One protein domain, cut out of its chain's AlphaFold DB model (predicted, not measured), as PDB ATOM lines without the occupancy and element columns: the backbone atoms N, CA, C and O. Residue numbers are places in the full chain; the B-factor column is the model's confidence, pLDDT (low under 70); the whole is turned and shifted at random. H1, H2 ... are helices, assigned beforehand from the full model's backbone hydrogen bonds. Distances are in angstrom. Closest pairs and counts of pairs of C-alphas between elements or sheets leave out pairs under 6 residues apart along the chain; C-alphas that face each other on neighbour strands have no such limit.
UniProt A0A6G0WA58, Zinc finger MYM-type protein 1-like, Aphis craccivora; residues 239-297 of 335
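AT A GLANCE: This is residues 239 to 297 of the 335 residues of the protein "Zinc finger MYM-type protein 1-like" of Aphis craccivora (UniProt A0A6G0WA58). The printed part is an open horseshoe of five helices strung end to end round an empty middle: H1 and H2 make one side, H3 the bend, and H4 and H5 the other side. No helix touches another, though H2 is near H3 and H4 is near H5. The 59 residues hold five named helices, H1 to H5 in chain order, and no named strand; the class is all helix. The whole is loose, with a radius of gyration of the C-alphas of 13.8 A and spans of 33 by 27 by 20 A.

HOW THE PARTS SIT: H1, residues 239 to 242, is only just apart from H2, residues 248 to 259, the closest C-alphas being 8.0 A apart. H2 is close to but not clearly touching H3, residues 261 to 266; their closest C-alphas, those of Leu 257 and Ser 264, are 5.9 A apart, and their lines are about perpendicular at 78 degrees. H3 is apart from H4, residues 269 to 279. H4 is close to but not clearly touching H5, residues 283 to 294, with the closest C-alphas, those of Ala 277 and Arg 286, 6.7 A apart. H4 and H5 run opposite ways at a shallow tilt of 30 degrees. In H2, H3, H4 and H5 every O i to N i+4 pair is within hydrogen-bond range, while H1 is too short for such a pair.

IN THESE COORDINATES: H1 begins at C-alpha 239, (263.964, 238.016, 222.562), and measures 5.5 A. H2 measures 16.1 A, H3 8.6 A, H4 15.4 A and H5 16.4 A, ending at C-alpha 294, (246.254, 222.261, 230.662).

THE WHOLE: The C-alphas farthest apart, those of Ser 240 and Asn 281, are 35.1 A apart. The printed part has no cut, and its four links are tight. The mean pLDDT of the printed part is 71.7, with residues 242 to 245 and 280 to 297 under 70.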
ATOM      1  N   LYS A 239     264.044 236.934 221.565       80.12
ATOM      2  CA  LYS A 239     263.964 238.016 222.562       80.12
ATOM      3  C   LYS A 239     262.730 238.897 222.384       80.12
ATOM      4  O   LYS A 239     262.081 239.236 223.369       80.12
ATOM      5  N   SER A 240     262.432 239.280 221.143       80.62
ATOM      6  CA  SER A 240     261.332 240.202 220.837       80.62
ATOM      7  C   SER A 240     259.972 239.531 221.023       80.62
ATOM      8  O   SER A 240     259.076 240.140 221.590       80.62
ATOM      9  N   TYR A 241     259.830 238.270 220.598       71.94
ATOM     10  CA  TYR A 241     258.589 237.501 220.728       71.94
ATOM     11  C   TYR A 241     258.224 237.229 222.189       71.94
ATOM     12  O   TYR A 241     257.070 237.380 222.574       71.94
ATOM     13  N   LEU A 242     259.206 236.850 223.014       66.06
ATOM     14  CA  LEU A 242     258.959 236.526 224.421       66.06
ATOM     15  C   LEU A 242     258.868 237.762 225.330       66.06
ATOM     16  O   LEU A 242     258.525 237.598 226.498       66.06
ATOM     17  N   LEU A 243     259.177 238.970 224.825       63.00
ATOM     18  CA  LEU A 243     259.185 240.238 225.580       63.00
ATOM     19  C   LEU A 243     259.839 240.106 226.976       63.00
ATOM     20  O   LEU A 243     259.378 240.687 227.955       63.00
ATOM     21  N   SER A 244     260.883 239.280 227.098       58.38
ATOM     22  CA  SER A 244     261.287 238.712 228.392       58.38
ATOM     23  C   SER A 244     262.632 239.225 228.909       58.38
ATOM     24  O   SER A 244     263.635 239.164 228.193       58.38
ATOM     25  N   THR A 245     262.701 239.533 230.206       65.19
ATOM     26  CA  THR A 245     263.929 239.468 231.022       65.19
ATOM     27  C   THR A 245     264.281 238.002 231.311       65.19
ATOM     28  O   THR A 245     264.142 237.522 232.435       65.19
ATOM     29  N   MET A 246     264.650 237.232 230.281       73.25
ATOM     30  CA  MET A 246     264.992 235.815 230.450       73.25
ATOM     31  C   MET A 246     266.458 235.632 230.848       73.25
ATOM     32  O   MET A 246     267.334 236.366 230.392       73.25
ATOM     33  N   ASN A 247     266.728 234.622 231.679       81.94
ATOM     34  CA  ASN A 247     268.089 234.250 232.058       81.94
ATOM     35  C   ASN A 247     268.904 233.804 230.825       81.94
ATOM     36  O   ASN A 247     268.377 233.119 229.943       81.94
ATOM     37  N   GLN A 248     270.193 234.153 230.791       83.00
ATOM     38  CA  GLN A 248     271.093 233.924 229.657       83.00
ATOM     39  C   GLN A 248     271.203 232.448 229.266       83.00
ATOM     40  O   GLN A 248     271.187 232.145 228.078       83.00
ATOM     41  N   LYS A 249     271.239 231.528 230.242       85.88
ATOM     42  CA  LYS A 249     271.303 230.079 229.969       85.88
ATOM     43  C   LYS A 249     270.114 229.615 229.126       85.88
ATOM     44  O   LYS A 249     270.287 229.136 228.017       85.88
ATOM     45  N   LYS A 250     268.898 229.912 229.591       84.19
ATOM     46  CA  LYS A 250     267.666 229.539 228.886       84.19
ATOM     47  C   LYS A 250     267.580 230.192 227.498       84.19
ATOM     48  O   LYS A 250     267.003 229.616 226.581       84.19
ATOM     49  N   LEU A 251     268.119 231.405 227.337       85.50
ATOM     50  CA  LEU A 251     268.133 232.100 226.049       85.50
ATOM     51  C   LEU A 251     269.071 231.400 225.069       85.50
ATOM     52  O   LEU A 251     268.699 231.213 223.913       85.50
ATOM     53  N   PHE A 252     270.258 231.025 225.538       85.75
ATOM     54  CA  PHE A 252     271.224 230.266 224.761       85.75
ATOM     55  C   PHE A 252     270.641 228.918 224.326       85.75
ATOM     56  O   PHE A 252     270.686 228.610 223.140       85.75
ATOM     57  N   ASP A 253     269.992 228.186 225.233       87.12
ATOM     58  CA  ASP A 253     269.387 226.883 224.931       87.12
ATOM     59  C   ASP A 253     268.280 226.995 223.862       87.12
ATOM     60  O   ASP A 253     268.257 226.239 222.893       87.12
ATOM     61  N   LEU A 254     267.386 227.990 223.976       85.69
ATOM     62  CA  LEU A 254     266.351 228.239 222.961       85.69
ATOM     63  C   LEU A 254     266.938 228.700 221.624       85.69
ATOM     64  O   LEU A 254     266.435 228.329 220.562       85.69
ATOM     65  N   ALA A 255     267.983 229.529 221.661       86.25
ATOM     66  CA  ALA A 255     268.673 229.960 220.456       86.25
ATOM     67  C   ALA A 255     269.333 228.772 219.756       86.25
ATOM     68  O   ALA A 255     269.195 228.650 218.543       86.25
ATOM     69  N   LEU A 256     269.972 227.875 220.511       87.56
ATOM     70  CA  LEU A 256     270.589 226.658 219.996       87.56
ATOM     71  C   LEU A 256     269.554 225.753 219.320       87.56
ATOM     72  O   LEU A 256     269.745 225.387 218.164       87.56
ATOM     73  N   LEU A 257     268.413 225.501 219.971       86.06
ATOM     74  CA  LEU A 257     267.302 224.742 219.380       86.06
ATOM     75  C   LEU A 257     266.754 225.397 218.102       86.06
ATOM     76  O   LEU A 257     266.407 224.710 217.144       86.06
ATOM     77  N   SER A 258     266.679 226.731 218.058       85.19
ATOM     78  CA  SER A 258     266.211 227.446 216.866       85.19
ATOM     79  C   SER A 258     267.240 227.484 215.733       85.19
ATOM     80  O   SER A 258     266.827 227.610 214.576       85.19
ATOM     81  N   MET A 259     268.538 227.477 216.042       83.81
ATOM     82  CA  MET A 259     269.616 227.416 215.052       83.81
ATOM     83  C   MET A 259     269.680 226.016 214.443       83.81
ATOM     84  O   MET A 259     269.587 225.878 213.226       83.81
ATOM     85  N   GLU A 260     269.701 224.992 215.293       85.25
ATOM     86  CA  GLU A 260     269.735 223.578 214.918       85.25
ATOM     87  C   GLU A 260     268.328 222.996 214.743       85.25
ATOM     88  O   GLU A 260     268.024 221.890 215.184       85.25
ATOM     89  N   LYS A 261     267.432 223.749 214.093       84.75
ATOM     90  CA  LYS A 261     266.022 223.357 213.946       84.75
ATOM     91  C   LYS A 261     265.857 222.008 213.238       84.75
ATOM     92  O   LYS A 261     264.948 221.257 213.573       84.75
ATOM     93  N   GLU A 262     266.708 221.709 212.259       85.00
ATOM     94  CA  GLU A 262     266.673 220.430 211.535       85.00
ATOM     95  C   GLU A 262     266.952 219.255 212.483       85.00
ATOM     96  O   GLU A 262     266.193 218.288 212.502       85.00
ATOM     97  N   ILE A 263     267.966 219.392 213.341       85.62
ATOM     98  CA  ILE A 263     268.308 218.396 214.361       85.62
ATOM     99  C   ILE A 263     267.214 218.346 215.437       85.62
ATOM    100  O   ILE A 263     266.733 217.269 215.780       85.62
ATOM    101  N   SER A 264     266.745 219.500 215.919       82.75
ATOM    102  CA  SER A 264     265.672 219.591 216.919       82.75
ATOM    103  C   SER A 264     264.369 218.939 216.459       82.75
ATOM    104  O   SER A 264     263.664 218.378 217.289       82.75
ATOM    105  N   ASN A 265     264.041 219.009 215.169       85.00
ATOM    106  CA  ASN A 265     262.859 218.356 214.611       85.00
ATOM    107  C   ASN A 265     263.031 216.837 214.475       85.00
ATOM    108  O   ASN A 265     262.036 216.125 214.390       85.00
ATOM    109  N   SER A 266     264.273 216.348 214.409       87.56
ATOM    110  CA  SER A 266     264.565 214.911 214.352       87.56
ATOM    111  C   SER A 266     264.505 214.231 215.724       87.56
ATOM    112  O   SER A 266     264.423 213.007 215.800       87.56
ATOM    113  N   ILE A 267     264.529 215.016 216.804       85.75
ATOM    114  CA  ILE A 267     264.415 214.524 218.175       85.75
ATOM    115  C   ILE A 267     262.942 214.240 218.492       85.75
ATOM    116  O   ILE A 267     262.081 215.104 218.329       85.75
ATOM    117  N   ASP A 268     262.651 213.035 218.987       84.94
ATOM    118  CA  ASP A 268     261.320 212.694 219.489       84.94
ATOM    119  C   ASP A 268     261.062 213.396 220.829       84.94
ATOM    120  O   ASP A 268     261.694 213.106 221.842       84.94
ATOM    121  N   PHE A 269     260.106 214.324 220.848       82.44
ATOM    122  CA  PHE A 269     259.746 215.039 222.070       82.44
ATOM    123  C   PHE A 269     259.230 214.099 223.165       82.44
ATOM    124  O   PHE A 269     259.437 214.380 224.345       82.44
ATOM    125  N   ASN A 270     258.594 212.978 222.807       79.62
ATOM    126  CA  ASN A 270     258.048 212.049 223.796       79.62
ATOM    127  C   ASN A 270     259.157 211.312 224.553       79.62
ATOM    128  O   ASN A 270     259.062 211.158 225.772       79.62
ATOM    129  N   SER A 271     260.224 210.901 223.863       83.62
ATOM    130  CA  SER A 271     261.382 210.269 224.505       83.62
ATOM    131  C   SER A 271     262.072 211.225 225.481       83.62
ATOM    132  O   SER A 271     262.284 210.862 226.637       83.62
ATOM    133  N   VAL A 272     262.284 212.484 225.082       83.25
ATOM    134  CA  VAL A 272     262.873 213.520 225.947       83.25
ATOM    135  C   VAL A 272     262.017 213.775 227.190       83.25
ATOM    136  O   VAL A 272     262.554 213.913 228.289       83.25
ATOM    137  N   ILE A 273     260.688 213.815 227.046       80.44
ATOM    138  CA  ILE A 273     259.765 213.987 228.178       80.44
ATOM    139  C   ILE A 273     259.866 212.803 229.143       80.44
ATOM    140  O   ILE A 273     259.921 213.003 230.358       80.44
ATOM    141  N   ASN A 274     259.909 211.581 228.617       81.69
ATOM    142  CA  ASN A 274     260.017 210.377 229.432       81.69
ATOM    143  C   ASN A 274     261.355 210.313 230.174       81.69
ATOM    144  O   ASN A 274     261.381 209.977 231.355       81.69
ATOM    145  N   ASP A 275     262.456 210.684 229.526       83.69
ATOM    146  CA  ASP A 275     263.779 210.695 230.154       83.69
ATOM    147  C   ASP A 275     263.909 211.812 231.196       83.69
ATOM    148  O   ASP A 275     264.446 211.591 232.282       83.69
ATOM    149  N   PHE A 276     263.323 212.985 230.936       78.31
ATOM    150  CA  PHE A 276     263.219 214.048 231.935       78.31
ATOM    151  C   PHE A 276     262.391 213.607 233.152       78.31
ATOM    152  O   PHE A 276     262.775 213.870 234.293       78.31
ATOM    153  N   ALA A 277     261.280 212.899 232.926       77.56
ATOM    154  CA  ALA A 277     260.435 212.367 233.992       77.56
ATOM    155  C   ALA A 277     261.133 211.277 234.825       77.56
ATOM    156  O   ALA A 277     260.862 211.180 236.017       77.56
ATOM    157  N   LYS A 278     262.040 210.491 234.232       77.81
ATOM    158  CA  LYS A 278     262.870 209.511 234.958       77.81
ATOM    159  C   LYS A 278     263.969 210.170 235.794       77.81
ATOM    160  O   LYS A 278     264.286 209.686 236.871       77.81
ATOM    161  N   LEU A 279     264.563 211.262 235.307       70.38
ATOM    162  CA  LEU A 279     265.606 212.003 236.032       70.38
ATOM    163  C   LEU A 279     265.040 212.793 237.218       70.38
ATOM    164  O   LEU A 279     265.688 212.920 238.259       70.38
ATOM    165  N   ALA A 280     263.827 213.322 237.076       56.75
ATOM    166  CA  ALA A 280     263.112 213.980 238.153       56.75
ATOM    167  C   ALA A 280     262.278 212.943 238.925       56.75
ATOM    168  O   ALA A 280     261.108 212.748 238.620       56.75
ATOM    169  N   ASN A 281     262.865 212.312 239.950       51.53
ATOM    170  CA  ASN A 281     262.218 211.356 240.875       51.53
ATOM    171  C   ASN A 281     261.072 211.962 241.730       51.53
ATOM    172  O   ASN A 281     260.990 211.758 242.939       51.53
ATOM    173  N   SER A 282     260.174 212.753 241.148       52.59
ATOM    174  CA  SER A 282     259.013 213.293 241.841       52.59
ATOM    175  C   SER A 282     257.854 213.493 240.871       52.59
ATOM    176  O   SER A 282     257.901 214.345 239.978       52.59
ATOM    177  N   CYS A 283     256.765 212.755 241.109       53.16
ATOM    178  CA  CYS A 283     255.467 212.868 240.433       53.16
ATOM    179  C   CYS A 283     254.934 214.317 240.368       53.16
ATOM    180  O   CYS A 283     254.122 214.645 239.504       53.16
ATOM    181  N   VAL A 284     255.461 215.216 241.206       54.59
ATOM    182  CA  VAL A 284     255.187 216.657 241.207       54.59
ATOM    183  C   VAL A 284     255.549 217.324 239.873       54.59
ATOM    184  O   VAL A 284     254.810 218.193 239.421       54.59
ATOM    185  N   TYR A 285     256.615 216.906 239.178       55.69
ATOM    186  CA  TYR A 285     256.991 217.521 237.895       55.69
ATOM    187  C   TYR A 285     256.135 217.034 236.721       55.69
ATOM    188  O   TYR A 285     255.788 217.847 235.864       55.69
ATOM    189  N   ARG A 286     255.693 215.764 236.714       51.59
ATOM    190  CA  ARG A 286     254.659 215.288 235.768       51.59
ATOM    191  C   ARG A 286     253.343 216.040 235.990       51.59
ATOM    192  O   ARG A 286     252.698 216.448 235.023       51.59
ATOM    193  N   MET A 287     252.987 216.300 237.250       53.41
ATOM    194  CA  MET A 287     251.797 217.068 237.621       53.41
ATOM    195  C   MET A 287     251.911 218.547 237.216       53.41
ATOM    196  O   MET A 287     250.994 219.077 236.606       53.41
ATOM    197  N   LEU A 288     253.045 219.213 237.457       54.53
ATOM    198  CA  LEU A 288     253.269 220.608 237.045       54.53
ATOM    199  C   LEU A 288     253.354 220.767 235.520       54.53
ATOM    200  O   LEU A 288     252.877 221.766 234.980       54.53
ATOM    201  N   PHE A 289     253.920 219.785 234.813       55.28
ATOM    202  CA  PHE A 289     254.008 219.804 233.354       55.28
ATOM    203  C   PHE A 289     252.637 219.606 232.699       55.28
ATOM    204  O   PHE A 289     252.247 220.424 231.864       55.28
ATOM    205  N   THR A 290     251.862 218.608 233.143       53.34
ATOM    206  CA  THR A 290     250.457 218.442 232.725       53.34
ATOM    207  C   THR A 290     249.629 219.683 233.061       53.34
ATOM    208  O   THR A 290     248.865 220.145 232.217       53.34
ATOM    209  N   TYR A 291     249.859 220.316 234.217       51.59
ATOM    210  CA  TYR A 291     249.233 221.592 234.577       51.59
ATOM    211  C   TYR A 291     249.643 222.754 233.653       51.59
ATOM    212  O   TYR A 291     248.821 223.625 233.389       51.59
ATOM    213  N   SER A 292     250.874 222.779 233.127       50.50
ATOM    214  CA  SER A 292     251.330 223.803 232.167       50.50
ATOM    215  C   SER A 292     250.749 223.622 230.759       50.50
ATOM    216  O   SER A 292     250.500 224.609 230.071       50.50
ATOM    217  N   ILE A 293     250.477 222.375 230.355       54.16
ATOM    218  CA  ILE A 293     249.785 222.048 229.099       54.16
ATOM    219  C   ILE A 293     248.282 222.350 229.223       54.16
ATOM    220  O   ILE A 293     247.680 222.892 228.300       54.16
ATOM    221  N   LEU A 294     247.677 222.037 230.376       48.75
ATOM    222  CA  LEU A 294     246.254 222.261 230.662       48.75
ATOM    223  C   LEU A 294     245.910 223.725 230.958       48.75
ATOM    224  O   LEU A 294     244.780 224.152 230.721       48.75
ATOM    225  N   LYS A 295     246.858 224.505 231.482       39.44
ATOM    226  CA  LYS A 295     246.669 225.923 231.781       39.44
ATOM    227  C   LYS A 295     247.459 226.750 230.766       39.44
ATOM    228  O   LYS A 295     248.620 227.071 231.031       39.44
ATOM    229  N   PRO A 296     246.865 227.125 229.617       41.09
ATOM    230  CA  PRO A 296     247.540 228.028 228.700       41.09
ATOM    231  C   PRO A 296     247.892 229.318 229.447       41.09
ATOM    232  O   PRO A 296     247.159 229.762 230.342       41.09
ATOM    233  N   GLN A 297     249.035 229.917 229.102       42.72
ATOM    234  CA  GLN A 297     249.396 231.238 229.609       42.72
ATOM    235  C   GLN A 297     248.216 232.186 229.379       42.72
ATOM    236  O   GLN A 297     247.624 232.181 228.299       42.72
TER     237      GLN A 297